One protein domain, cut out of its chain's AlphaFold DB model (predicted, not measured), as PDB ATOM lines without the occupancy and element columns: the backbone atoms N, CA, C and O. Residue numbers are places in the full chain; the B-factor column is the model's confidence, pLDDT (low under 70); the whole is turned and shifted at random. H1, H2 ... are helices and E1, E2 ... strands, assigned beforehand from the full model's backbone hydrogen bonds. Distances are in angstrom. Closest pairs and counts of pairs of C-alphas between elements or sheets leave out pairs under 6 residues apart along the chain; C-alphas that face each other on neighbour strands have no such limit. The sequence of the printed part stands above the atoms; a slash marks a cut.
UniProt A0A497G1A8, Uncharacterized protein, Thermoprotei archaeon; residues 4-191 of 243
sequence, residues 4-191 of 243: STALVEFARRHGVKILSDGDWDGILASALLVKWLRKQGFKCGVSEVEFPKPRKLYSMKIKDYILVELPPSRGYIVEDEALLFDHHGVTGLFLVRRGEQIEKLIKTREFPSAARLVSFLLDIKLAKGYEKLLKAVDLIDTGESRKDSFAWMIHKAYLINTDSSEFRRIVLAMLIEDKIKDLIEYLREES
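Overview. This is residues 4 to 191 of the 243 residues of an uncharacterized protein of Thermoprotei archaeon (UniProt A0A497G1A8). A twisted sheet of five strands makes one end of the body, helices H5, H6, H7 and H8 make the other end, and H2 and H4 lie between them, covering one face of the sheet. H1 covers that same face, while H3 lies off the sheet in the link from H2 to E2. The printed part has 188 residues with eight named helices and five named strands, in the order H1 E1 H2 H3 E2 E3 E4 E5 H4 H5 H6 H7 H8; the sheet's order is E1 E2 E3 E4 E5, mixed, and the class is mixed, helices and strands. The whole is compact, with a radius of gyration of the C-alphas of 15.6 A, and rounded, with spans of 43 by 34 by 32 A.

Along the chain. The sheet holds E1, residues 18 to 20, E2, residues 65 to 68, E3, residues 81 to 86, E4, residues 92 to 97, and E5, residues 101 to 107 and 15.9 A long. H1, residues 4 to 14, begins at C-alpha 4 (28.768, -9.598, -17.170). H2, residues 24 to 39, is the longest helix at 22.8 A, from C-alpha 24 (36.164, 9.860, -7.475) to C-alpha 39 (34.056, -12.871, -7.335). H3 is residues 54 to 57, H4 residues 114 to 121, and H5 residues 128 to 141, 20.2 A long. H6 is residues 149 to 159, H7 residues 165 to 176, 16.4 A long, and H8 residues 180 to 191, 16.1 A long, ending at C-alpha 191 (39.532, 17.146, 4.026).

Arrangement. The sheet is only just strongly twisted, its C-alphas up to 4.5 A off the best plane. E1 and E2 are parallel, with N 19 and O 66 2.9 A apart, within hydrogen-bond range. E2 and E3 are parallel, with N 67 and O 83 2.7 A apart. E3, E4 and E5 form a meander, each strand the antiparallel neighbour of the one before, in two hairpins; N 84 and O 94 are 2.8 A apart, and so are N 103 and O 95. E1, H2, H3 and E2 make a strand-helix-strand unit, two parallel neighbour strands with helices between, and its crossover is left-handed. H1, H2 and H4 on one face give two layers, one of strands and one of helices. H2 lies over E1 and E2, along the strands, at a height over the sheet of 9.8 A; its closest C-alpha pair with E1 is Ser 20 and Gly 26, 5.4 A. H4 touches H2, closest at the C-alphas of Ala 29 and Ala 115, 3.9 A, at a shallow tilt of 33 degrees, only just short of steep. H1 is on the sheet at a height of 9.8 A, closest to E3 at the C-alphas of Phe 10 and Leu 83, 7.5 A. Farther out, H5 touches residues 24 to 28 of H2, closest at the C-alphas of Asp 25 and Val 137, 6.0 A, and H7 touches H2 at Ala 31 and Ile 176, 5.4 A between C-alphas. H6 touches H5, with the C-alphas of Ala 136 and Ala 151 4.3 A apart, and H8, with those of Ala 157 and Ser 191 4.2 A apart. H7 and H8 are a helical hairpin, at a shallow tilt of 25 degrees. H3 touches no helix and is not on the sheet. Every O i to N i+4 pair is within hydrogen-bond range in H1, H2, H4, H5, H6, H7 and H8; H3 is too short for one.

Size, cuts and confidence. The two C-alphas farthest apart, those of Gly 99 and Glu 189, are 44.6 A apart. The printed part has no cut. The links from H2 to H3 and from E2 to E3 are long. The mean pLDDT of the printed part is 95.7, and no printed residue is under 70.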
ATOM      1  N   SER A   4      27.989  -8.626 -17.925       97.38
ATOM      2  CA  SER A   4      28.768  -9.598 -17.170       97.38
ATOM      3  C   SER A   4      29.475 -10.571 -18.109       97.38
ATOM      4  O   SER A   4      30.675 -10.801 -17.969       97.38
ATOM      5  N   THR A   5      28.754 -11.092 -19.102       97.62
ATOM      6  CA  THR A   5      29.278 -12.011 -20.115       97.62
ATOM      7  C   THR A   5      30.356 -11.331 -20.952       97.62
ATOM      8  O   THR A   5      31.462 -11.855 -21.050       97.62
ATOM      9  N   ALA A   6      30.074 -10.132 -21.477       97.56
ATOM     10  CA  ALA A   6      31.035  -9.371 -22.275       97.56
ATOM     11  C   ALA A   6      32.333  -9.083 -21.499       97.56
ATOM     12  O   ALA A   6      33.430  -9.309 -22.012       97.56
ATOM     13  N   LEU A   7      32.218  -8.641 -20.243       98.31
ATOM     14  CA  LEU A   7      33.364  -8.355 -19.382       98.31
ATOM     15  C   LEU A   7      34.174  -9.618 -19.052       98.31
ATOM     16  O   LEU A   7      35.402  -9.591 -19.116       98.31
ATOM     17  N   VAL A   8      33.512 -10.730 -18.720       98.31
ATOM     18  CA  VAL A   8      34.186 -12.001 -18.400       98.31
ATOM     19  C   VAL A   8      34.903 -12.570 -19.619       98.31
ATOM     20  O   VAL A   8      36.036 -13.030 -19.490       98.31
ATOM     21  N   GLU A   9      34.279 -12.550 -20.796       97.94
ATOM     22  CA  GLU A   9      34.912 -13.018 -22.031       97.94
ATOM     23  C   GLU A   9      36.127 -12.168 -22.400       97.94
ATOM     24  O   GLU A   9      37.183 -12.722 -22.717       97.94
ATOM     25  N   PHE A  10      36.008 -10.842 -22.292       98.12
ATOM     26  CA  PHE A  10      37.121  -9.925 -22.520       98.12
ATOM     27  C   PHE A  10      38.275 -10.203 -21.546       98.12
ATOM     28  O   PHE A  10      39.406 -10.436 -21.971       98.12
ATOM     29  N   ALA A  11      37.985 -10.282 -20.244       98.00
ATOM     30  CA  ALA A  11      38.989 -10.534 -19.214       98.00
ATOM     31  C   ALA A  11      39.629 -11.932 -19.320       98.00
ATOM     32  O   ALA A  11      40.807 -12.094 -19.007       98.00
ATOM     33  N   ARG A  12      38.897 -12.957 -19.779       98.12
ATOM     34  CA  ARG A  12      39.465 -14.294 -20.050       98.12
ATOM     35  C   ARG A  12      40.432 -14.284 -21.225       98.12
ATOM     36  O   ARG A  12      41.433 -14.992 -21.180       98.12
ATOM     37  N   ARG A  13      40.124 -13.513 -22.269       97.44
ATOM     38  CA  ARG A  13      40.951 -13.421 -23.477       97.44
ATOM     39  C   ARG A  13      42.238 -12.636 -23.227       97.44
ATOM     40  O   ARG A  13      43.288 -13.021 -23.729       97.44
ATOM     41  N   HIS A  14      42.145 -11.573 -22.431       97.31
ATOM     42  CA  HIS A  14      43.167 -10.523 -22.371       97.31
ATOM     43  C   HIS A  14      43.807 -10.314 -20.997       97.31
ATOM     44  O   HIS A  14      44.770  -9.555 -20.862       97.31
ATOM     45  N   GLY A  15      43.284 -10.981 -19.968       96.88
ATOM     46  CA  GLY A  15      43.593 -10.681 -18.575       96.88
ATOM     47  C   GLY A  15      42.843  -9.449 -18.062       96.88
ATOM     48  O   GLY A  15      42.068  -8.810 -18.774       96.88
ATOM     49  N   VAL A  16      43.067  -9.114 -16.791       98.06
ATOM     50  CA  VAL A  16      42.481  -7.924 -16.161       98.06
ATOM     51  C   VAL A  16      43.510  -6.801 -16.186       98.06
ATOM     52  O   VAL A  16      44.506  -6.861 -15.471       98.06
ATOM     53  N   LYS A  17      43.257  -5.786 -17.011       97.94
ATOM     54  CA  LYS A  17      44.004  -4.523 -17.073       97.94
ATOM     55  C   LYS A  17      42.984  -3.392 -17.122       97.94
ATOM     56  O   LYS A  17      42.182  -3.363 -18.052       97.94
ATOM     57  N   ILE A  18      42.973  -2.501 -16.138       98.62
ATOM     58  CA  ILE A  18      41.994  -1.418 -16.014       98.62
ATOM     59  C   ILE A  18      42.715  -0.076 -16.149       98.62
ATOM     60  O   ILE A  18      43.653   0.206 -15.408       98.62
ATOM     61  N   LEU A  19      42.256   0.757 -17.079       98.19
ATOM     62  CA  LEU A  19      42.684   2.145 -17.223       98.19
ATOM     63  C   LEU A  19      41.482   3.040 -16.926       98.19
ATOM     64  O   LEU A  19      40.443   2.906 -17.567       98.19
ATOM     65  N   SER A  20      41.605   3.930 -15.952       97.88
ATOM     66  CA  SER A  20      40.467   4.697 -15.438       97.88
ATOM     67  C   SER A  20      40.781   6.180 -15.358       97.88
ATOM     68  O   SER A  20      41.934   6.549 -15.104       97.88
ATOM     69  N   ASP A  21      39.755   7.027 -15.497       95.06
ATOM     70  CA  ASP A  21      39.866   8.392 -14.983       95.06
ATOM     71  C   ASP A  21      40.192   8.324 -13.482       95.06
ATOM     72  O   ASP A  21      39.866   7.367 -12.769       95.06
ATOM     73  N   GLY A  22      41.000   9.276 -13.035       94.31
ATOM     74  CA  GLY A  22      41.602   9.293 -11.715       94.31
ATOM     75  C   GLY A  22      40.827  10.134 -10.717       94.31
ATOM     76  O   GLY A  22      41.440  10.593  -9.750       94.31
ATOM     77  N   ASP A  23      39.565  10.433 -10.967       95.62
ATOM     78  CA  ASP A  23      38.691  11.138 -10.045       95.62
ATOM     79  C   ASP A  23      37.904  10.170  -9.148       95.62
ATOM     80  O   ASP A  23      38.208   8.978  -9.062       95.62
ATOM     81  N   TRP A  24      36.945  10.692  -8.388       97.38
ATOM     82  CA  TRP A  24      36.164   9.860  -7.475       97.38
ATOM     83  C   TRP A  24      35.321   8.810  -8.192       97.38
ATOM     84  O   TRP A  24      35.165   7.708  -7.652       97.38
ATOM     85  N   ASP A  25      34.790   9.152  -9.362       97.94
ATOM     86  CA  ASP A  25      33.933   8.270 -10.127       97.94
ATOM     87  C   ASP A  25      34.734   7.090 -10.677       97.94
ATOM     88  O   ASP A  25      34.496   5.936 -10.289       97.94
ATOM     89  N   GLY A  26      35.804   7.376 -11.418       98.06
ATOM     90  CA  GLY A  26      36.707   6.356 -11.930       98.06
ATOM     91  C   GLY A  26      37.329   5.473 -10.837       98.06
ATOM     92  O   GLY A  26      37.385   4.244 -10.981       98.06
ATOM     93  N   ILE A  27      37.733   6.037  -9.689       98.50
ATOM     94  CA  ILE A  27      38.280   5.249  -8.565       98.50
ATOM     95  C   ILE A  27      37.232   4.284  -7.997       98.50
ATOM     96  O   ILE A  27      37.542   3.107  -7.766       98.50
ATOM     97  N   LEU A  28      36.004   4.752  -7.751       98.69
ATOM     98  CA  LEU A  28      34.955   3.909  -7.181       98.69
ATOM     99  C   LEU A  28      34.499   2.843  -8.183       98.69
ATOM    100  O   LEU A  28      34.399   1.671  -7.814       98.69
ATOM    101  N   ALA A  29      34.284   3.218  -9.443       98.69
ATOM    102  CA  ALA A  29      33.949   2.301 -10.527       98.69
ATOM    103  C   ALA A  29      35.008   1.198 -10.680       98.69
ATOM    104  O   ALA A  29      34.675   0.011 -10.702       98.69
ATOM    105  N   SER A  30      36.290   1.571 -10.671       98.75
ATOM    106  CA  SER A  30      37.415   0.632 -10.711       98.75
ATOM    107  C   SER A  30      37.421  -0.320  -9.514       98.75
ATOM    108  O   SER A  30      37.595  -1.528  -9.683       98.75
ATOM    109  N   ALA A  31      37.179   0.183  -8.298       98.69
ATOM    110  CA  ALA A  31      37.097  -0.666  -7.112       98.69
ATOM    111  C   ALA A  31      35.945  -1.680  -7.211       98.69
ATOM    112  O   ALA A  31      36.127  -2.860  -6.899       98.69
ATOM    113  N   LEU A  32      34.769  -1.241  -7.671       98.62
ATOM    114  CA  LEU A  32      33.610  -2.111  -7.881       98.62
ATOM    115  C   LEU A  32      33.898  -3.188  -8.935       98.62
ATOM    116  O   LEU A  32      33.606  -4.361  -8.687       98.62
ATOM    117  N   LEU A  33      34.534  -2.820 -10.054       98.50
ATOM    118  CA  LEU A  33      34.963  -3.756 -11.096       98.50
ATOM    119  C   LEU A  33      35.933  -4.806 -10.557       98.50
ATOM    120  O   LEU A  33      35.695  -5.998 -10.740       98.50
ATOM    121  N   VAL A  34      36.989  -4.396  -9.850       98.69
ATOM    122  CA  VAL A  34      37.977  -5.328  -9.280       98.69
ATOM    123  C   VAL A  34      37.307  -6.306  -8.319       98.69
ATOM    124  O   VAL A  34      37.517  -7.517  -8.409       98.69
ATOM    125  N   LYS A  35      36.455  -5.817  -7.413       98.19
ATOM    126  CA  LYS A  35      35.729  -6.677  -6.465       98.19
ATOM    127  C   LYS A  35      34.806  -7.655  -7.182       98.19
ATOM    128  O   LYS A  35      34.704  -8.811  -6.773       98.19
ATOM    129  N   TRP A  36      34.127  -7.204  -8.233       98.56
ATOM    130  CA  TRP A  36      33.257  -8.060  -9.029       98.56
ATOM    131  C   TRP A  36      34.060  -9.128  -9.783       98.56
ATOM    132  O   TRP A  36      33.742 -10.308  -9.672       98.56
ATOM    133  N   LEU A  37      35.159  -8.757 -10.443       98.56
ATOM    134  CA  LEU A  37      36.053  -9.684 -11.147       98.56
ATOM    135  C   LEU A  37      36.686 -10.714 -10.198       98.56
ATOM    136  O   LEU A  37      36.742 -11.897 -10.533       98.56
ATOM    137  N   ARG A  38      37.072 -10.318  -8.976       98.06
ATOM    138  CA  ARG A  38      37.513 -11.263  -7.930       98.06
ATOM    139  C   ARG A  38      36.452 -12.323  -7.634       98.06
ATOM    140  O   ARG A  38      36.781 -13.503  -7.541       98.06
ATOM    141  N   LYS A  39      35.175 -11.929  -7.536       97.50
ATOM    142  CA  LYS A  39      34.056 -12.871  -7.335       97.50
ATOM    143  C   LYS A  39      33.850 -13.811  -8.525       97.50
ATOM    144  O   LYS A  39      33.386 -14.925  -8.319       97.50
ATOM    145  N   GLN A  40      34.230 -13.395  -9.734       97.94
ATOM    146  CA  GLN A  40      34.229 -14.248 -10.931       97.94
ATOM    147  C   GLN A  40      35.480 -15.145 -11.052       97.94
ATOM    148  O   GLN A  40      35.619 -15.874 -12.034       97.94
ATOM    149  N   GLY A  41      36.395 -15.110 -10.076       98.00
ATOM    150  CA  GLY A  41      37.583 -15.969 -10.025       98.00
ATOM    151  C   GLY A  41      38.858 -15.368 -10.627       98.00
ATOM    152  O   GLY A  41      39.874 -16.059 -10.699       98.00
ATOM    153  N   PHE A  42      38.851 -14.095 -11.036       98.25
ATOM    154  CA  PHE A  42      40.057 -13.433 -11.536       98.25
ATOM    155  C   PHE A  42      40.967 -12.980 -10.388       98.25
ATOM    156  O   PHE A  42      40.524 -12.364  -9.417       98.25
ATOM    157  N   LYS A  43      42.274 -13.222 -10.527       96.12
ATOM    158  CA  LYS A  43      43.296 -12.686  -9.619       96.12
ATOM    159  C   LYS A  43      43.647 -11.262 -10.052       96.12
ATOM    160  O   LYS A  43      44.394 -11.083 -11.004       96.12
ATOM    161  N   CYS A  44      43.076 -10.272  -9.374       97.06
ATOM    162  CA  CYS A  44      43.320  -8.850  -9.623       97.06
ATOM    163  C   CYS A  44      43.208  -8.038  -8.324       97.06
ATOM    164  O   CYS A  44      42.703  -8.518  -7.306       97.06
ATOM    165  N   GLY A  45      43.695  -6.808  -8.331       97.62
ATOM    166  CA  GLY A  45      43.801  -5.906  -7.199       97.62
ATOM    167  C   GLY A  45      44.223  -4.512  -7.655       97.62
ATOM    168  O   GLY A  45      43.903  -4.073  -8.753       97.62
ATOM    169  N   VAL A  46      44.938  -3.801  -6.784       97.75
ATOM    170  CA  VAL A  46      45.400  -2.428  -7.048       97.75
ATOM    171  C   VAL A  46      46.414  -2.371  -8.198       97.75
ATOM    172  O   VAL A  46      46.484  -1.362  -8.889       97.75
ATOM    173  N   SER A  47      47.205  -3.430  -8.407       97.38
ATOM    174  CA  SER A  47      48.252  -3.483  -9.437       97.38
ATOM    175  C   SER A  47      47.713  -3.461 -10.863       97.38
ATOM    176  O   SER A  47      48.421  -3.018 -11.760       97.38
ATOM    177  N   GLU A  48      46.473  -3.900 -11.067       98.00
ATOM    178  CA  GLU A  48      45.839  -3.970 -12.384       98.00
ATOM    179  C   GLU A  48      45.081  -2.685 -12.743       98.00
ATOM    180  O   GLU A  48      44.483  -2.631 -13.813       98.00
ATOM    181  N   VAL A  49      45.085  -1.667 -11.874       98.50
ATOM    182  CA  VAL A  49      44.389  -0.396 -12.105       98.50
ATOM    183  C   VAL A  49      45.388   0.741 -12.270       98.50
ATOM    184  O   VAL A  49      46.199   1.036 -11.387       98.50
ATOM    185  N   GLU A  50      45.281   1.434 -13.395       97.56
ATOM    186  CA  GLU A  50      46.092   2.591 -13.732       97.56
ATOM    187  C   GLU A  50      45.227   3.855 -13.836       97.56
ATOM    188  O   GLU A  50      44.215   3.884 -14.534       97.56
ATOM    189  N   PHE A  51      45.675   4.924 -13.169       96.44
ATOM    190  CA  PHE A  51      45.083   6.264 -13.240       96.44
ATOM    191  C   PHE A  51      46.081   7.221 -13.911       96.44
ATOM    192  O   PHE A  51      46.868   7.889 -13.218       96.44
ATOM    193  N   PRO A  52      46.161   7.241 -15.252       93.25
ATOM    194  CA  PRO A  52      47.092   8.099 -15.964       93.25
ATOM    195  C   PRO A  52      46.744   9.568 -15.719       93.25
ATOM    196  O   PRO A  52      45.585   9.967 -15.676       93.25
ATOM    197  N   LYS A  53      47.769  10.416 -15.597       88.00
ATOM    198  CA  LYS A  53      47.539  11.867 -15.628       88.00
ATOM    199  C   LYS A  53      47.009  12.252 -17.017       88.00
ATOM    200  O   LYS A  53      47.559  11.726 -17.986       88.00
ATOM    201  N   PRO A  54      46.095  13.233 -17.154       82.19
ATOM    202  CA  PRO A  54      45.544  13.633 -18.458       82.19
ATOM    203  C   PRO A  54      46.615  13.885 -19.532       82.19
ATOM    204  O   PRO A  54      46.538  13.371 -20.641       82.19
ATOM    205  N   ARG A  55      47.712  14.563 -19.163       84.62
ATOM    206  CA  ARG A  55      48.858  14.833 -20.056       84.62
ATOM    207  C   ARG A  55      49.598  13.594 -20.579       84.62
ATOM    208  O   ARG A  55      50.334  13.704 -21.546       84.62
ATOM    209  N   LYS A  56      49.491  12.454 -19.890       88.12
ATOM    210  CA  LYS A  56      50.111  11.183 -20.296       88.12
ATOM    211  C   LYS A  56      49.181  10.335 -21.157       88.12
ATOM    212  O   LYS A  56      49.660   9.381 -21.749       88.12
ATOM    213  N   LEU A  57      47.887  10.651 -21.173       89.69
ATOM    214  CA  LEU A  57      46.866   9.879 -21.869       89.69
ATOM    215  C   LEU A  57      46.844  10.203 -23.369       89.69
ATOM    216  O   LEU A  57      46.656   9.311 -24.191       89.69
ATOM    217  N   TYR A  58      47.096  11.464 -23.730       90.62
ATOM    218  CA  TYR A  58      47.183  11.878 -25.127       90.62
ATOM    219  C   TYR A  58      48.295  11.116 -25.859       90.62
ATOM    220  O   TYR A  58      49.442  11.092 -25.414       90.62
ATOM    221  N   SER A  59      47.955  10.502 -26.994       90.81
ATOM    222  CA  SER A  59      48.818   9.609 -27.781       90.81
ATOM    223  C   SER A  59      49.325   8.366 -27.033       90.81
ATOM    224  O   SER A  59      50.191   7.654 -27.550       90.81
ATOM    225  N   MET A  60      48.798   8.067 -25.838       94.19
ATOM    226  CA  MET A  60      49.086   6.811 -25.152       94.19
ATOM    227  C   MET A  60      48.527   5.668 -25.979       94.19
ATOM    228  O   MET A  60      47.358   5.672 -26.356       94.19
ATOM    229  N   LYS A  61      49.362   4.675 -26.245       94.56
ATOM    230  CA  LYS A  61      48.928   3.472 -26.933       94.56
ATOM    231  C   LYS A  61      48.377   2.487 -25.923       94.56
ATOM    232  O   LYS A  61      49.075   2.129 -24.975       94.56
ATOM    233  N   ILE A  62      47.136   2.066 -26.124       94.81
ATOM    234  CA  ILE A  62      46.463   1.126 -25.238       94.81
ATOM    235  C   ILE A  62      46.063  -0.127 -26.008       94.81
ATOM    236  O   ILE A  62      45.648  -0.071 -27.169       94.81
ATOM    237  N   LYS A  63      46.199  -1.270 -25.340       95.25
ATOM    238  CA  LYS A  63      45.871  -2.574 -25.899       95.25
ATOM    239  C   LYS A  63      45.265  -3.487 -24.835       95.25
ATOM    240  O   LYS A  63      45.867  -3.714 -23.781       95.25
ATOM    241  N   ASP A  64      44.079  -4.007 -25.131       96.75
ATOM    242  CA  ASP A  64      43.329  -4.959 -24.316       96.75
ATOM    243  C   ASP A  64      43.028  -4.459 -22.891       96.75
ATOM    244  O   ASP A  64      43.124  -5.198 -21.911       96.75
ATOM    245  N   TYR A  65      42.709  -3.169 -22.769       97.81
ATOM    246  CA  TYR A  65      42.324  -2.552 -21.500       97.81
ATOM    247  C   TYR A  65      40.806  -2.550 -21.317       97.81
ATOM    248  O   TYR A  65      40.045  -2.366 -22.266       97.81
ATOM    249  N   ILE A  66      40.378  -2.682 -20.066       98.62
ATOM    250  CA  ILE A  66      39.061  -2.259 -19.600       98.62
ATOM    251  C   ILE A  66      39.180  -0.773 -19.253       98.62
ATOM    252  O   ILE A  66      39.973  -0.395 -18.393       98.62
ATOM    253  N   LEU A  67      38.428   0.069 -19.943       97.94
ATOM    254  CA  LEU A  67      38.418   1.511 -19.766       97.94
ATOM    255  C   LEU A  67      37.248   1.920 -18.884       97.94
ATOM    256  O   LEU A  67      36.128   1.436 -19.062       97.94
ATOM    257  N   VAL A  68      37.505   2.837 -17.961       98.12
ATOM    258  CA  VAL A  68      36.491   3.422 -17.085       98.12
ATOM    259  C   VAL A  68      36.535   4.926 -17.270       98.12
ATOM    260  O   VAL A  68      37.539   5.548 -16.935       98.12
ATOM    261  N   GLU A  69      35.463   5.485 -17.835       94.62
ATOM    262  CA  GLU A  69      35.283   6.938 -17.969       94.62
ATOM    263  C   GLU A  69      36.355   7.634 -18.838       94.62
ATOM    264  O   GLU A  69      36.639   8.831 -18.752       94.62
ATOM    265  N   LEU A  70      36.963   6.862 -19.736       94.44
ATOM    266  CA  LEU A  70      37.968   7.330 -20.681       94.44
ATOM    267  C   LEU A  70      37.453   7.140 -22.112       94.44
ATOM    268  O   LEU A  70      37.896   6.209 -22.792       94.44
ATOM    269  N   PRO A  71      36.530   7.987 -22.607       91.88
ATOM    270  CA  PRO A  71      36.120   7.944 -24.008       91.88
ATOM    271  C   PRO A  71      37.299   8.223 -24.955       91.88
ATOM    272  O   PRO A  71      38.245   8.917 -24.566       91.88
ATOM    273  N   PRO A  72      37.241   7.772 -26.224       90.62
ATOM    274  CA  PRO A  72      38.302   8.027 -27.206       90.62
ATOM    275  C   PRO A  72      38.623   9.511 -27.417       90.62
ATOM    276  O   PRO A  72      39.760   9.862 -27.715       90.62
ATOM    277  N   SER A  73      37.670  10.411 -27.143       90.06
ATOM    278  CA  SER A  73      37.873  11.868 -27.169       90.06
ATOM    279  C   SER A  73      38.995  12.366 -26.247       90.06
ATOM    280  O   SER A  73      39.462  13.494 -26.398       90.06
ATOM    281  N   ARG A  74      39.470  11.534 -25.312       89.94
ATOM    282  CA  ARG A  74      40.643  11.805 -24.475       89.94
ATOM    283  C   ARG A  74      41.985  11.694 -25.226       89.94
ATOM    284  O   ARG A  74      43.015  12.087 -24.678       89.94
ATOM    285  N   GLY A  75      41.988  11.191 -26.463       90.69
ATOM    286  CA  GLY A  75      43.125  11.241 -27.388       90.69
ATOM    287  C   GLY A  75      44.162  10.126 -27.236       90.69
ATOM    288  O   GLY A  75      45.278  10.277 -27.734       90.69
ATOM    289  N   TYR A  76      43.845   9.035 -26.535       93.25
ATOM    290  CA  TYR A  76      44.652   7.809 -26.575       93.25
ATOM    291  C   TYR A  76      44.423   7.059 -27.893       93.25
ATOM    292  O   TYR A  76      43.432   7.271 -28.578       93.25
ATOM    293  N   ILE A  77      45.316   6.130 -28.232       94.00
ATOM    294  CA  ILE A  77      45.234   5.325 -29.454       94.00
ATOM    295  C   ILE A  77      44.999   3.864 -29.072       94.00
ATOM    296  O   ILE A  77      45.838   3.248 -28.413       94.00
ATOM    297  N   VAL A  78      43.882   3.289 -29.522       94.94
ATOM    298  CA  VAL A  78      43.613   1.850 -29.377       94.94
ATOM    299  C   VAL A  78      44.379   1.074 -30.447       94.94
ATOM    300  O   VAL A  78      44.106   1.217 -31.639       94.94
ATOM    301  N   GLU A  79      45.338   0.241 -30.039       93.62
ATOM    302  CA  GLU A  79      46.121  -0.585 -30.968       93.62
ATOM    303  C   GLU A  79      45.405  -1.880 -31.377       93.62
ATOM    304  O   GLU A  79      45.722  -2.428 -32.432       93.62
ATOM    305  N   ASP A  80      44.443  -2.368 -30.598       93.44
ATOM    306  CA  ASP A  80      43.684  -3.591 -30.900       93.44
ATOM    307  C   ASP A  80      42.205  -3.420 -30.529       93.44
ATOM    308  O   ASP A  80      41.426  -2.876 -31.317       93.44
ATOM    309  N   GLU A  81      41.839  -3.778 -29.300       96.06
ATOM    310  CA  GLU A  81      40.526  -3.516 -28.728       96.06
ATOM    311  C   GLU A  81      40.619  -3.104 -27.253       96.06
ATOM    312  O   GLU A  81      41.606  -3.370 -26.564       96.06
ATOM    313  N   ALA A  82      39.587  -2.418 -26.778       97.50
ATOM    314  CA  ALA A  82      39.403  -2.021 -25.393       97.50
ATOM    315  C   ALA A  82      37.912  -2.074 -25.035       97.50
ATOM    316  O   ALA A  82      37.056  -1.770 -25.866       97.50
ATOM    317  N   LEU A  83      37.596  -2.456 -23.803       98.00
ATOM    318  CA  LEU A  83      36.222  -2.539 -23.313       98.00
ATOM    319  C   LEU A  83      35.918  -1.323 -22.436       98.00
ATOM    320  O   LEU A  83      36.481  -1.203 -21.359       98.00
ATOM    321  N   LEU A  84      35.036  -0.432 -22.874       97.69
ATOM    322  CA  LEU A  84      34.779   0.862 -22.240       97.69
ATOM    323  C   LEU A  84      33.449   0.882 -21.482       97.69
ATOM    324  O   LEU A  84      32.392   0.675 -22.078       97.69
ATOM    325  N   PHE A  85      33.509   1.208 -20.192       98.25
ATOM    326  CA  PHE A  85      32.378   1.696 -19.405       98.25
ATOM    327  C   PHE A  85      32.369   3.221 -19.451       98.25
ATOM    328  O   PHE A  85      33.331   3.854 -19.015       98.25
ATOM    329  N   ASP A  86      31.288   3.805 -19.960       95.81
ATOM    330  CA  ASP A  86      31.144   5.259 -20.026       95.81
ATOM    331  C   ASP A  86      29.686   5.682 -19.836       95.81
ATOM    332  O   ASP A  86      28.752   4.951 -20.184       95.81
ATOM    333  N   HIS A  87      29.501   6.870 -19.277       93.62
ATOM    334  CA  HIS A  87      28.207   7.517 -19.084       93.62
ATOM    335  C   HIS A  87      28.109   8.878 -19.791       93.62
ATOM    336  O   HIS A  87      26.995   9.388 -19.917       93.62
ATOM    337  N   HIS A  88      29.203   9.404 -20.355       85.12
ATOM    338  CA  HIS A  88      29.223  10.661 -21.099       85.12
ATOM    339  C   HIS A  88      28.587  10.530 -22.491       85.12
ATOM    340  O   HIS A  88      29.066   9.808 -23.366       85.12
ATOM    341  N   GLY A  89      27.505  11.272 -22.734       82.12
ATOM    342  CA  GLY A  89      26.810  11.304 -24.025       82.12
ATOM    343  C   GLY A  89      26.015  10.028 -24.314       82.12
ATOM    344  O   GLY A  89      24.789  10.040 -24.258       82.12
ATOM    345  N   VAL A  90      26.686   8.919 -24.638       82.56
ATOM    346  CA  VAL A  90      26.035   7.607 -24.770       82.56
ATOM    347  C   VAL A  90      26.468   6.729 -23.609       82.56
ATOM    348  O   VAL A  90      27.617   6.321 -23.531       82.56
ATOM    349  N   THR A  91      25.515   6.397 -22.744       93.56
ATOM    350  CA  THR A  91      25.768   5.615 -21.535       93.56
ATOM    351  C   THR A  91      25.668   4.107 -21.787       93.56
ATOM    352  O   THR A  91      24.680   3.623 -22.361       93.56
ATOM    353  N   GLY A  92      26.676   3.340 -21.365       96.56
ATOM    354  CA  GLY A  92      26.707   1.904 -21.629       96.56
ATOM    355  C   GLY A  92      28.058   1.207 -21.485       96.56
ATOM    356  O   GLY A  92      28.989   1.706 -20.856       96.56
ATOM    357  N   LEU A  93      28.113   0.021 -22.094       97.69
ATOM    358  CA  LEU A  93      29.319  -0.777 -22.296       97.69
ATOM    359  C   LEU A  93      29.623  -0.838 -23.794       97.69
ATOM    360  O   LEU A  93      28.760  -1.207 -24.601       97.69
ATOM    361  N   PHE A  94      30.856  -0.515 -24.158       97.19
ATOM    362  CA  PHE A  94      31.288  -0.369 -25.542       97.19
ATOM    363  C   PHE A  94      32.546  -1.181 -25.805       97.19
ATOM    364  O   PHE A  94      33.401  -1.316 -24.937       97.19
ATOM    365  N   LEU A  95      32.681  -1.684 -27.025       96.81
ATOM    366  CA  LEU A  95      33.937  -2.209 -27.528       96.81
ATOM    367  C   LEU A  95      34.550  -1.156 -28.445       96.81
ATOM    368  O   LEU A  95      33.985  -0.816 -29.481       96.81
ATOM    369  N   VAL A  96      35.694  -0.622 -28.044       95.50
ATOM    370  CA  VAL A  96      36.463   0.336 -28.833       95.50
ATOM    371  C   VAL A  96      37.540  -0.444 -29.566       95.50
ATOM    372  O   VAL A  96      38.377  -1.083 -28.933       95.50
ATOM    373  N   ARG A  97      37.519  -0.424 -30.895       94.56
ATOM    374  CA  ARG A  97      38.509  -1.101 -31.739       94.56
ATOM    375  C   ARG A  97      39.522  -0.108 -32.299       94.56
ATOM    376  O   ARG A  97      39.330   1.108 -32.234       94.56
ATOM    377  N   ARG A  98      40.600  -0.638 -32.877       91.00
ATOM    378  CA  ARG A  98      41.584   0.131 -33.647       91.00
ATOM    379  C   ARG A  98      40.900   1.096 -34.620       91.00
ATOM    380  O   ARG A  98      39.944   0.733 -35.298       91.00
ATOM    381  N   GLY A  99      41.431   2.316 -34.701       82.75
ATOM    382  CA  GLY A  99      40.823   3.397 -35.480       82.75
ATOM    383  C   GLY A  99      39.616   4.037 -34.792       82.75
ATOM    384  O   GLY A  99      38.828   4.691 -35.463       82.75
ATOM    385  N   GLU A 100      39.465   3.820 -33.478       77.06
ATOM    386  CA  GLU A 100      38.414   4.397 -32.625       77.06
ATOM    387  C   GLU A 100      36.993   4.039 -33.071       77.06
ATOM    388  O   GLU A 100      36.023   4.738 -32.777       77.06
ATOM    389  N   GLN A 101      36.843   2.905 -33.757       86.06
ATOM    390  CA  GLN A 101      35.528   2.374 -34.071       86.06
ATOM    391  C   GLN A 101      34.862   1.898 -32.777       86.06
ATOM    392  O   GLN A 101      35.323   0.946 -32.145       86.06
ATOM    393  N   ILE A 102      33.767   2.557 -32.394       91.06
ATOM    394  CA  ILE A 102      33.003   2.233 -31.187       91.06
ATOM    395  C   ILE A 102      31.816   1.343 -31.557       91.06
ATOM    396  O   ILE A 102      30.856   1.782 -32.194       91.06
ATOM    397  N   GLU A 103      31.855   0.094 -31.108       93.19
ATOM    398  CA  GLU A 103      30.733  -0.835 -31.146       93.19
ATOM    399  C   GLU A 103      29.975  -0.779 -29.813       93.19
ATOM    400  O   GLU A 103      30.542  -0.937 -28.731       93.19
ATOM    401  N   LYS A 104      28.664  -0.544 -29.875       92.81
ATOM    402  CA  LYS A 104      27.809  -0.488 -28.684       92.81
ATOM    403  C   LYS A 104      27.397  -1.904 -28.311       92.81
ATOM    404  O   LYS A 104      26.510  -2.460 -28.952       92.81
ATOM    405  N   LEU A 105      28.007  -2.465 -27.270       94.31
ATOM    406  CA  LEU A 105      27.623  -3.790 -26.785       94.31
ATOM    407  C   LEU A 105      26.313  -3.711 -26.002       94.31
ATOM    408  O   LEU A 105      25.426  -4.541 -26.184       94.31
ATOM    409  N   ILE A 106      26.192  -2.705 -25.128       94.88
ATOM    410  CA  ILE A 106      25.022  -2.507 -24.266       94.88
ATOM    411  C   ILE A 106      24.750  -1.020 -24.132       94.88
ATOM    412  O   ILE A 106      25.588  -0.274 -23.634       94.88
ATOM    413  N   LYS A 107      23.548  -0.602 -24.532       90.50
ATOM    414  CA  LYS A 107      23.035   0.750 -24.300       90.50
ATOM    415  C   LYS A 107      22.062   0.723 -23.131       90.50
ATOM    416  O   LYS A 107      21.233  -0.179 -23.037       90.50
ATOM    417  N   THR A 108      22.129   1.731 -22.276       92.75
ATOM    418  CA  THR A 108      21.187   1.892 -21.168       92.75
ATOM    419  C   THR A 108      20.751   3.353 -21.039       92.75
ATOM    420  O   THR A 108      21.088   4.189 -21.881       92.75
ATOM    421  N   ARG A 109      19.918   3.637 -20.037       93.12
ATOM    422  CA  ARG A 109      19.560   5.002 -19.642       93.12
ATOM    423  C   ARG A 109      20.788   5.759 -19.135       93.12
ATOM    424  O   ARG A 109      21.797   5.146 -18.804       93.12
ATOM    425  N   GLU A 110      20.669   7.071 -19.022       95.19
ATOM    426  CA  GLU A 110      21.705   7.900 -18.410       95.19
ATOM    427  C   GLU A 110      21.902   7.548 -16.931       95.19
ATOM    428  O   GLU A 110      20.960   7.182 -16.216       95.19
ATOM    429  N   PHE A 111      23.151   7.666 -16.488       96.44
ATOM    430  CA  PHE A 111      23.553   7.492 -15.102       96.44
ATOM    431  C   PHE A 111      24.403   8.689 -14.661       96.44
ATOM    432  O   PHE A 111      25.185   9.198 -15.461       96.44
ATOM    433  N   PRO A 112      24.266   9.121 -13.397       96.00
ATOM    434  CA  PRO A 112      24.982  10.269 -12.839       96.00
ATOM    435  C   PRO A 112      26.456   9.993 -12.510       96.00
ATOM    436  O   PRO A 112      27.059  10.830 -11.862       96.00
ATOM    437  N   SER A 113      26.960   8.791 -12.803       97.94
ATOM    438  CA  SER A 113      28.354   8.383 -12.601       97.94
ATOM    439  C   SER A 113      28.612   7.031 -13.292       97.94
ATOM    440  O   SER A 113      27.710   6.178 -13.388       97.94
ATOM    441  N   ALA A 114      29.842   6.787 -13.735       98.06
ATOM    442  CA  ALA A 114      30.368   5.505 -14.189       98.06
ATOM    443  C   ALA A 114      30.359   4.439 -13.080       98.06
ATOM    444  O   ALA A 114      30.155   3.257 -13.361       98.06
ATOM    445  N   ALA A 115      30.509   4.810 -11.811       98.44
ATOM    446  CA  ALA A 115      30.421   3.897 -10.678       98.44
ATOM    447  C   ALA A 115      29.006   3.328 -10.537       98.44
ATOM    448  O   ALA A 115      28.828   2.119 -10.334       98.44
ATOM    449  N   ARG A 116      27.978   4.171 -10.707       98.31
ATOM    450  CA  ARG A 116      26.578   3.724 -10.719       98.31
ATOM    451  C   ARG A 116      26.269   2.933 -11.986       98.31
ATOM    452  O   ARG A 116      25.634   1.882 -11.885       98.31
ATOM    453  N   LEU A 117      26.804   3.403 -13.115       98.31
ATOM    454  CA  LEU A 117      27.224   2.639 -14.292       98.31
ATOM    455  C   LEU A 117      27.444   1.143 -14.040       98.31
ATOM    456  O   LEU A 117      26.596   0.274 -14.276       98.31
ATOM    457  N   VAL A 118      28.656   0.880 -13.573       98.38
ATOM    458  CA  VAL A 118      29.219  -0.436 -13.299       98.38
ATOM    459  C   VAL A 118      28.328  -1.220 -12.343       98.38
ATOM    460  O   VAL A 118      28.015  -2.379 -12.613       98.38
ATOM    461  N   SER A 119      27.885  -0.595 -11.247       98.19
ATOM    462  CA  SER A 119      27.039  -1.262 -10.256       98.19
ATOM    463  C   SER A 119      25.734  -1.775 -10.860       98.19
ATOM    464  O   SER A 119      25.297  -2.869 -10.510       98.19
ATOM    465  N   PHE A 120      25.116  -1.000 -11.754       97.75
ATOM    466  CA  PHE A 120      23.874  -1.375 -12.422       97.75
ATOM    467  C   PHE A 120      24.097  -2.472 -13.464       97.75
ATOM    468  O   PHE A 120      23.404  -3.486 -13.438       97.75
ATOM    469  N   LEU A 121      25.064  -2.291 -14.371       97.75
ATOM    470  CA  LEU A 121      25.300  -3.239 -15.465       97.75
ATOM    471  C   LEU A 121      25.707  -4.632 -14.972       97.75
ATOM    472  O   LEU A 121      25.379  -5.626 -15.618       97.75
ATOM    473  N   LEU A 122      26.416  -4.699 -13.847       97.94
ATOM    474  CA  LEU A 122      26.937  -5.944 -13.280       97.94
ATOM    475  C   LEU A 122      26.098  -6.484 -12.108       97.94
ATOM    476  O   LEU A 122      26.550  -7.405 -11.423       97.94
ATOM    477  N   ASP A 123      24.914  -5.906 -11.867       96.69
ATOM    478  CA  ASP A 123      23.993  -6.254 -10.771       96.69
ATOM    479  C   ASP A 123      24.697  -6.365  -9.399       96.69
ATOM    480  O   ASP A 123      24.561  -7.331  -8.639       96.69
ATOM    481  N   ILE A 124      25.534  -5.373  -9.079       96.88
ATOM    482  CA  ILE A 124      26.310  -5.361  -7.837       96.88
ATOM    483  C   ILE A 124      25.415  -4.919  -6.682       96.88
ATOM    484  O   ILE A 124      25.010  -3.764  -6.584       96.88
ATOM    485  N   LYS A 125      25.180  -5.831  -5.733       93.81
ATOM    486  CA  LYS A 125      24.508  -5.516  -4.465       93.81
ATOM    487  C   LYS A 125      25.471  -4.816  -3.508       93.81
ATOM    488  O   LYS A 125      26.411  -5.437  -3.005       93.81
ATOM    489  N   LEU A 126      25.221  -3.538  -3.244       92.12
ATOM    490  CA  LEU A 126      26.060  -2.711  -2.382       92.12
ATOM    491  C   LEU A 126      25.595  -2.757  -0.923       92.12
ATOM    492  O   LEU A 126      24.410  -2.660  -0.604       92.12
ATOM    493  N   ALA A 127      26.555  -2.863  -0.005       91.56
ATOM    494  CA  ALA A 127      26.286  -2.656   1.412       91.56
ATOM    495  C   ALA A 127      25.971  -1.174   1.689       91.56
ATOM    496  O   ALA A 127      26.433  -0.285   0.975       91.56
ATOM    497  N   LYS A 128      25.266  -0.888   2.791       88.50
ATOM    498  CA  LYS A 128      24.825   0.475   3.164       88.50
ATOM    499  C   LYS A 128      25.946   1.531   3.127       88.50
ATOM    500  O   LYS A 128      25.693   2.674   2.760       88.50
ATOM    501  N   GLY A 129      27.171   1.159   3.509       90.19
ATOM    502  CA  GLY A 129      28.335   2.050   3.448       90.19
ATOM    503  C   GLY A 129      28.703   2.465   2.020       90.19
ATOM    504  O   GLY A 129      28.911   3.649   1.769       90.19
ATOM    505  N   TYR A 130      28.696   1.515   1.082       94.94
ATOM    506  CA  TYR A 130      28.932   1.784  -0.338       94.94
ATOM    507  C   TYR A 130      27.789   2.554  -0.977       94.94
ATOM    508  O   TYR A 130      28.053   3.444  -1.766       94.94
ATOM    509  N   GLU A 131      26.538   2.277  -0.610       96.44
ATOM    510  CA  GLU A 131      25.393   3.055  -1.101       96.44
ATOM    511  C   GLU A 131      25.510   4.539  -0.742       96.44
ATOM    512  O   GLU A 131      25.240   5.414  -1.562       96.44
ATOM    513  N   LYS A 132      25.952   4.842   0.486       97.25
ATOM    514  CA  LYS A 132      26.206   6.225   0.901       97.25
ATOM    515  C   LYS A 132      27.345   6.853   0.091       97.25
ATOM    516  O   LYS A 132      27.221   8.003  -0.320       97.25
ATOM    517  N   LEU A 133      28.433   6.113  -0.124       98.19
ATOM    518  CA  LEU A 133      29.573   6.583  -0.910       98.19
ATOM    519  C   LEU A 133      29.198   6.810  -2.379       98.19
ATOM    520  O   LEU A 133      29.503   7.866  -2.913       98.19
ATOM    521  N   LEU A 134      28.481   5.876  -2.998       98.38
ATOM    522  CA  LEU A 134      28.042   5.977  -4.385       98.38
ATOM    523  C   LEU A 134      27.163   7.212  -4.605       98.38
ATOM    524  O   LEU A 134      27.406   7.971  -5.530       98.38
ATOM    525  N   LYS A 135      26.196   7.470  -3.714       98.38
ATOM    526  CA  LYS A 135      25.379   8.696  -3.775       98.38
ATOM    527  C   LYS A 135      26.214   9.971  -3.665       98.38
ATOM    528  O   LYS A 135      25.887  10.970  -4.290       98.38
ATOM    529  N   ALA A 136      27.263   9.950  -2.849       98.56
ATOM    530  CA  ALA A 136      28.169  11.080  -2.722       98.56
ATOM    531  C   ALA A 136      29.005  11.290  -3.993       98.56
ATOM    532  O   ALA A 136      29.183  12.431  -4.404       98.56
ATOM    533  N   VAL A 137      29.463  10.208  -4.628       98.44
ATOM    534  CA  VAL A 137      30.167  10.247  -5.918       98.44
ATOM    535  C   VAL A 137      29.261  10.770  -7.030       98.44
ATOM    536  O   VAL A 137      29.674  11.678  -7.735       98.44
ATOM    537  N   ASP A 138      28.002  10.325  -7.109       98.50
ATOM    538  CA  ASP A 138      27.037  10.870  -8.079       98.50
ATOM    539  C   ASP A 138      26.869  12.389  -7.939       98.50
ATOM    540  O   ASP A 138      26.777  13.111  -8.926       98.50
ATOM    541  N   LEU A 139      26.817  12.896  -6.700       98.56
ATOM    542  CA  LEU A 139      26.732  14.337  -6.454       98.56
ATOM    543  C   LEU A 139      28.020  15.058  -6.860       98.56
ATOM    544  O   LEU A 139      27.965  16.221  -7.235       98.56
ATOM    545  N   ILE A 140      29.184  14.422  -6.750       97.62
ATOM    546  CA  ILE A 140      30.454  15.021  -7.177       97.62
ATOM    547  C   ILE A 140      30.502  15.130  -8.691       97.62
ATOM    548  O   ILE A 140      30.747  16.225  -9.193       97.62
ATOM    549  N   ASP A 141      30.209  14.033  -9.376       96.88
ATOM    550  CA  ASP A 141      30.273  13.938 -10.828       96.88
ATOM    551  C   ASP A 141      29.257  14.870 -11.517       96.88
ATOM    552  O   ASP A 141      29.574  15.616 -12.440       96.88
ATOM    553  N   THR A 142      28.058  14.993 -10.943       95.44
ATOM    554  CA  THR A 142      27.043  15.957 -11.408       95.44
ATOM    555  C   THR A 142      27.305  17.415 -10.989       95.44
ATOM    556  O   THR A 142      26.500  18.298 -11.282       95.44
ATOM    557  N   GLY A 143      28.413  17.707 -10.296       95.69
ATOM    558  CA  GLY A 143      28.776  19.063  -9.860       95.69
ATOM    559  C   GLY A 143      27.984  19.590  -8.653       95.69
ATOM    560  O   GLY A 143      28.081  20.764  -8.293       95.69
ATOM    561  N   GLU A 144      27.228  18.732  -7.975       97.19
ATOM    562  CA  GLU A 144      26.314  19.066  -6.878       97.19
ATOM    563  C   GLU A 144      26.850  18.720  -5.475       97.19
ATOM    564  O   GLU A 144      26.125  18.824  -4.485       97.19
ATOM    565  N   SER A 145      28.131  18.354  -5.355       97.06
ATOM    566  CA  SER A 145      28.762  17.888  -4.102       97.06
ATOM    567  C   SER A 145      28.525  18.769  -2.870       97.06
ATOM    568  O   SER A 145      28.493  18.262  -1.756       97.06
ATOM    569  N   ARG A 146      28.331  20.084  -3.040       96.31
ATOM    570  CA  ARG A 146      28.080  21.029  -1.935       96.31
ATOM    571  C   ARG A 146      26.698  20.889  -1.295       96.31
ATOM    572  O   ARG A 146      26.491  21.422  -0.209       96.31
ATOM    573  N   LYS A 147      25.757  20.196  -1.944       96.62
ATOM    574  CA  LYS A 147      24.405  19.959  -1.413       96.62
ATOM    575  C   LYS A 147      24.382  18.939  -0.271       96.62
ATOM    576  O   LYS A 147      23.404  18.895   0.470       96.62
ATOM    577  N   ASP A 148      25.438  18.140  -0.112       98.31
ATOM    578  CA  ASP A 148      25.563  17.134   0.943       98.31
ATOM    579  C   ASP A 148      26.916  17.257   1.657       98.31
ATOM    580  O   ASP A 148      27.972  17.345   1.034       98.31
ATOM    581  N   SER A 149      26.905  17.252   2.990       98.06
ATOM    582  CA  SER A 149      28.123  17.471   3.779       98.06
ATOM    583  C   SER A 149      29.126  16.323   3.667       98.06
ATOM    584  O   SER A 149      30.333  16.550   3.764       98.06
ATOM    585  N   PHE A 150      28.654  15.093   3.446       98.38
ATOM    586  CA  PHE A 150      29.519  13.935   3.271       98.38
ATOM    587  C   PHE A 150      30.141  13.915   1.870       98.38
ATOM    588  O   PHE A 150      31.351  13.711   1.762       98.38
ATOM    589  N   ALA A 151      29.364  14.210   0.826       98.56
ATOM    590  CA  ALA A 151      29.868  14.415  -0.529       98.56
ATOM    591  C   ALA A 151      30.897  15.546  -0.572       98.56
ATOM    592  O   ALA A 151      31.994  15.368  -1.098       98.56
ATOM    593  N   TRP A 152      30.607  16.674   0.076       98.31
ATOM    594  CA  TRP A 152      31.555  17.777   0.144       98.31
ATOM    595  C   TRP A 152      32.841  17.411   0.896       98.31
ATOM    596  O   TRP A 152      33.933  17.767   0.456       98.31
ATOM    597  N   MET A 153      32.750  16.653   1.995       98.44
ATOM    598  CA  MET A 153      33.924  16.182   2.741       98.44
ATOM    599  C   MET A 153      34.853  15.327   1.867       98.44
ATOM    600  O   MET A 153      36.050  15.612   1.801       98.44
ATOM    601  N   ILE A 154      34.328  14.303   1.183       98.31
ATOM    602  CA  ILE A 154      35.167  13.437   0.340       98.31
ATOM    603  C   ILE A 154      35.666  14.182  -0.906       98.31
ATOM    604  O   ILE A 154      36.784  13.934  -1.359       98.31
ATOM    605  N   HIS A 155      34.890  15.137  -1.428       98.25
ATOM    606  CA  HIS A 155      35.321  15.963  -2.551       98.25
ATOM    607  C   HIS A 155      36.510  16.846  -2.159       98.25
ATOM    608  O   HIS A 155      37.522  16.832  -2.851       98.25
ATOM    609  N   LYS A 156      36.467  17.526  -1.004       97.56
ATOM    610  CA  LYS A 156      37.612  18.291  -0.473       97.56
ATOM    611  C   LYS A 156      38.879  17.444  -0.342       97.56
ATOM    612  O   LYS A 156      39.956  17.887  -0.734       97.56
ATOM    613  N   ALA A 157      38.738  16.224   0.182       97.69
ATOM    614  CA  ALA A 157      39.846  15.280   0.309       97.69
ATOM    615  C   ALA A 157      40.482  14.941  -1.049       97.69
ATOM    616  O   ALA A 157      41.701  14.811  -1.142       97.69
ATOM    617  N   TYR A 158      39.674  14.847  -2.108       96.75
ATOM    618  CA  TYR A 158      40.176  14.689  -3.471       96.75
ATOM    619  C   TYR A 158      40.807  15.971  -4.018       96.75
ATOM    620  O   TYR A 158      41.896  15.904  -4.578       96.75
ATOM    621  N   LEU A 159      40.181  17.137  -3.824       94.56
ATOM    622  CA  LEU A 159      40.657  18.416  -4.366       94.56
ATOM    623  C   LEU A 159      42.081  18.762  -3.910       94.56
ATOM    624  O   LEU A 159      42.894  19.199  -4.721       94.56
ATOM    625  N   ILE A 160      42.420  18.507  -2.642       93.19
ATOM    626  CA  ILE A 160      43.787  18.712  -2.129       93.19
ATOM    627  C   ILE A 160      44.792  17.664  -2.658       93.19
ATOM    628  O   ILE A 160      46.004  17.867  -2.601       93.19
ATOM    629  N   ASN A 161      44.294  16.563  -3.230       93.88
ATOM    630  CA  ASN A 161      45.055  15.411  -3.712       93.88
ATOM    631  C   ASN A 161      44.924  15.149  -5.220       93.88
ATOM    632  O   ASN A 161      45.341  14.085  -5.683       93.88
ATOM    633  N   THR A 162      44.409  16.092  -6.009       89.44
ATOM    634  CA  THR A 162      44.161  15.918  -7.455       89.44
ATOM    635  C   THR A 162      45.387  15.392  -8.205       89.44
ATOM    636  O   THR A 162      45.283  14.531  -9.075       89.44
ATOM    637  N   ASP A 163      46.593  15.802  -7.816       87.44
ATOM    638  CA  ASP A 163      47.842  15.354  -8.439       87.44
ATOM    639  C   ASP A 163      48.496  14.109  -7.816       87.44
ATOM    640  O   ASP A 163      49.538  13.645  -8.297       87.44
ATOM    641  N   SER A 164      47.899  13.563  -6.756       92.50
ATOM    642  CA  SER A 164      48.446  12.489  -5.926       92.50
ATOM    643  C   SER A 164      48.082  11.108  -6.474       92.50
ATOM    644  O   SER A 164      46.948  10.648  -6.353       92.50
ATOM    645  N   SER A 165      49.038  10.407  -7.087       93.31
ATOM    646  CA  SER A 165      48.843   8.995  -7.463       93.31
ATOM    647  C   SER A 165      48.786   8.078  -6.237       93.31
ATOM    648  O   SER A 165      48.103   7.058  -6.264       93.31
ATOM    649  N   GLU A 166      49.475   8.450  -5.159       95.88
ATOM    650  CA  GLU A 166      49.469   7.723  -3.889       95.88
ATOM    651  C   GLU A 166      48.084   7.740  -3.235       95.88
ATOM    652  O   GLU A 166      47.564   6.678  -2.908       95.88
ATOM    653  N   PHE A 167      47.441   8.911  -3.155       96.94
ATOM    654  CA  PHE A 167      46.073   9.039  -2.638       96.94
ATOM    655  C   PHE A 167      45.112   8.087  -3.356       96.94
ATOM    656  O   PHE A 167      44.412   7.312  -2.710       96.94
ATOM    657  N   ARG A 168      45.138   8.081  -4.697       97.75
ATOM    658  CA  ARG A 168      44.292   7.196  -5.514       97.75
ATOM    659  C   ARG A 168      44.530   5.724  -5.192       97.75
ATOM    660  O   ARG A 168      43.572   4.973  -5.049       97.75
ATOM    661  N   ARG A 169      45.796   5.313  -5.044       97.75
ATOM    662  CA  ARG A 169      46.163   3.930  -4.698       97.75
ATOM    663  C   ARG A 169      45.698   3.539  -3.297       97.75
ATOM    664  O   ARG A 169      45.180   2.438  -3.139       97.75
ATOM    665  N   ILE A 170      45.849   4.422  -2.309       98.31
ATOM    666  CA  ILE A 170      45.392   4.185  -0.930       98.31
ATOM    667  C   ILE A 170      43.869   4.038  -0.898       98.31
ATOM    668  O   ILE A 170      43.360   3.047  -0.375       98.31
ATOM    669  N   VAL A 171      43.144   4.982  -1.505       98.44
ATOM    670  CA  VAL A 171      41.676   4.956  -1.569       98.44
ATOM    671  C   VAL A 171      41.189   3.698  -2.287       98.44
ATOM    672  O   VAL A 171      40.351   2.976  -1.747       98.44
ATOM    673  N   LEU A 172      41.751   3.388  -3.459       98.69
ATOM    674  CA  LEU A 172      41.416   2.181  -4.212       98.69
ATOM    675  C   LEU A 172      41.649   0.913  -3.378       98.69
ATOM    676  O   LEU A 172      40.778   0.047  -3.327       98.69
ATOM    677  N   ALA A 173      42.790   0.810  -2.688       98.69
ATOM    678  CA  ALA A 173      43.096  -0.329  -1.826       98.69
ATOM    679  C   ALA A 173      42.066  -0.480  -0.695       98.69
ATOM    680  O   ALA A 173      41.540  -1.568  -0.480       98.69
ATOM    681  N   MET A 174      41.736   0.611   0.003       98.62
ATOM    682  CA  MET A 174      40.747   0.587   1.084       98.62
ATOM    683  C   MET A 174      39.353   0.179   0.590       98.62
ATOM    684  O   MET A 174      38.660  -0.568   1.280       98.62
ATOM    685  N   LEU A 175      38.953   0.621  -0.609       98.38
ATOM    686  CA  LEU A 175      37.693   0.215  -1.239       98.38
ATOM    687  C   LEU A 175      37.704  -1.270  -1.625       98.38
ATOM    688  O   LEU A 175      36.771  -2.009  -1.314       98.38
ATOM    689  N   ILE A 176      38.760  -1.751  -2.278       98.06
ATOM    690  CA  ILE A 176      38.853  -3.161  -2.673       98.06
ATOM    691  C   ILE A 176      38.758  -4.077  -1.440       98.06
ATOM    692  O   ILE A 176      38.005  -5.054  -1.471       98.06
ATOM    693  N   GLU A 177      39.427  -3.708  -0.346       97.31
ATOM    694  CA  GLU A 177      39.523  -4.481   0.903       97.31
ATOM    695  C   GLU A 177      38.383  -4.214   1.914       97.31
ATOM    696  O   GLU A 177      38.482  -4.599   3.076       97.31
ATOM    697  N   ASP A 178      37.291  -3.554   1.502       96.31
ATOM    698  CA  ASP A 178      36.100  -3.291   2.339       96.31
ATOM    699  C   ASP A 178      36.350  -2.472   3.623       96.31
ATOM    700  O   ASP A 178      35.542  -2.474   4.557       96.31
ATOM    701  N   LYS A 179      37.414  -1.666   3.651       97.19
ATOM    702  CA  LYS A 179      37.790  -0.810   4.788       97.19
ATOM    703  C   LYS A 179      37.061   0.535   4.779       97.19
ATOM    704  O   LYS A 179      37.668   1.593   4.900       97.19
ATOM    705  N   ILE A 180      35.733   0.514   4.639       95.94
ATOM    706  CA  ILE A 180      34.922   1.738   4.482       95.94
ATOM    707  C   ILE A 180      35.028   2.682   5.688       95.94
ATOM    708  O   ILE A 180      35.024   3.898   5.511       95.94
ATOM    709  N   LYS A 181      35.115   2.155   6.915       95.75
ATOM    710  CA  LYS A 181      35.254   2.994   8.118       95.75
ATOM    711  C   LYS A 181      36.586   3.747   8.115       95.75
ATOM    712  O   LYS A 181      36.572   4.971   8.219       95.75
ATOM    713  N   ASP A 182      37.681   3.020   7.908       98.06
ATOM    714  CA  ASP A 182      39.038   3.573   7.857       98.06
ATOM    715  C   ASP A 182      39.183   4.565   6.695       98.06
ATOM    716  O   ASP A 182      39.766   5.631   6.858       98.06
ATOM    717  N   LEU A 183      38.575   4.264   5.540       98.25
ATOM    718  CA  LEU A 183      38.517   5.181   4.405       98.25
ATOM    719  C   LEU A 183      37.851   6.504   4.788       98.25
ATOM    720  O   LEU A 183      38.382   7.568   4.496       98.25
ATOM    721  N   ILE A 184      36.687   6.462   5.439       97.88
ATOM    722  CA  ILE A 184      35.969   7.682   5.833       97.88
ATOM    723  C   ILE A 184      36.797   8.513   6.820       97.88
ATOM    724  O   ILE A 184      36.769   9.740   6.744       97.88
ATOM    725  N   GLU A 185      37.515   7.869   7.739       98.00
ATOM    726  CA  GLU A 185      38.418   8.550   8.666       98.00
ATOM    727  C   GLU A 185      39.600   9.194   7.933       98.00
ATOM    728  O   GLU A 185      39.832  10.391   8.093       98.00
ATOM    729  N   TYR A 186      40.259   8.447   7.048       98.31
ATOM    730  CA  TYR A 186      41.339   8.952   6.202       98.31
ATOM    731  C   TYR A 186      40.900  10.175   5.380       98.31
ATOM    732  O   TYR A 186      41.528  11.229   5.437       98.31
ATOM    733  N   LEU A 187      39.758  10.088   4.691       98.25
ATOM    734  CA  LEU A 187      39.212  11.198   3.905       98.25
ATOM    735  C   LEU A 187      38.835  12.402   4.768       98.25
ATOM    736  O   LEU A 187      38.950  13.541   4.321       98.25
ATOM    737  N   ARG A 188      38.382  12.178   6.005       98.12
ATOM    738  CA  ARG A 188      38.092  13.274   6.928       98.12
ATOM    739  C   ARG A 188      39.362  14.046   7.265       98.12
ATOM    740  O   ARG A 188      39.321  15.274   7.223       98.12
ATOM    741  N   GLU A 189      40.463  13.362   7.562       96.75
ATOM    742  CA  GLU A 189      41.742  14.024   7.838       96.75
ATOM    743  C   GLU A 189      42.271  14.778   6.613       96.75
ATOM    744  O   GLU A 189      42.580  15.968   6.722       96.75
ATOM    745  N   GLU A 190      42.244  14.162   5.428       95.75
ATOM    746  CA  GLU A 190      42.618  14.832   4.173       95.75
ATOM    747  C   GLU A 190      41.741  16.071   3.901       95.75
ATOM    748  O   GLU A 190      42.230  17.125   3.494       95.75
ATOM    749  N   SER A 191      40.440  16.007   4.207       97.00
ATOM    750  CA  SER A 191      39.532  17.146   4.026       97.00
ATOM    751  C   SER A 191      39.843  18.338   4.942       97.00
ATOM    752  O   SER A 191      39.580  19.478   4.559       97.00
TER     753      SER A 191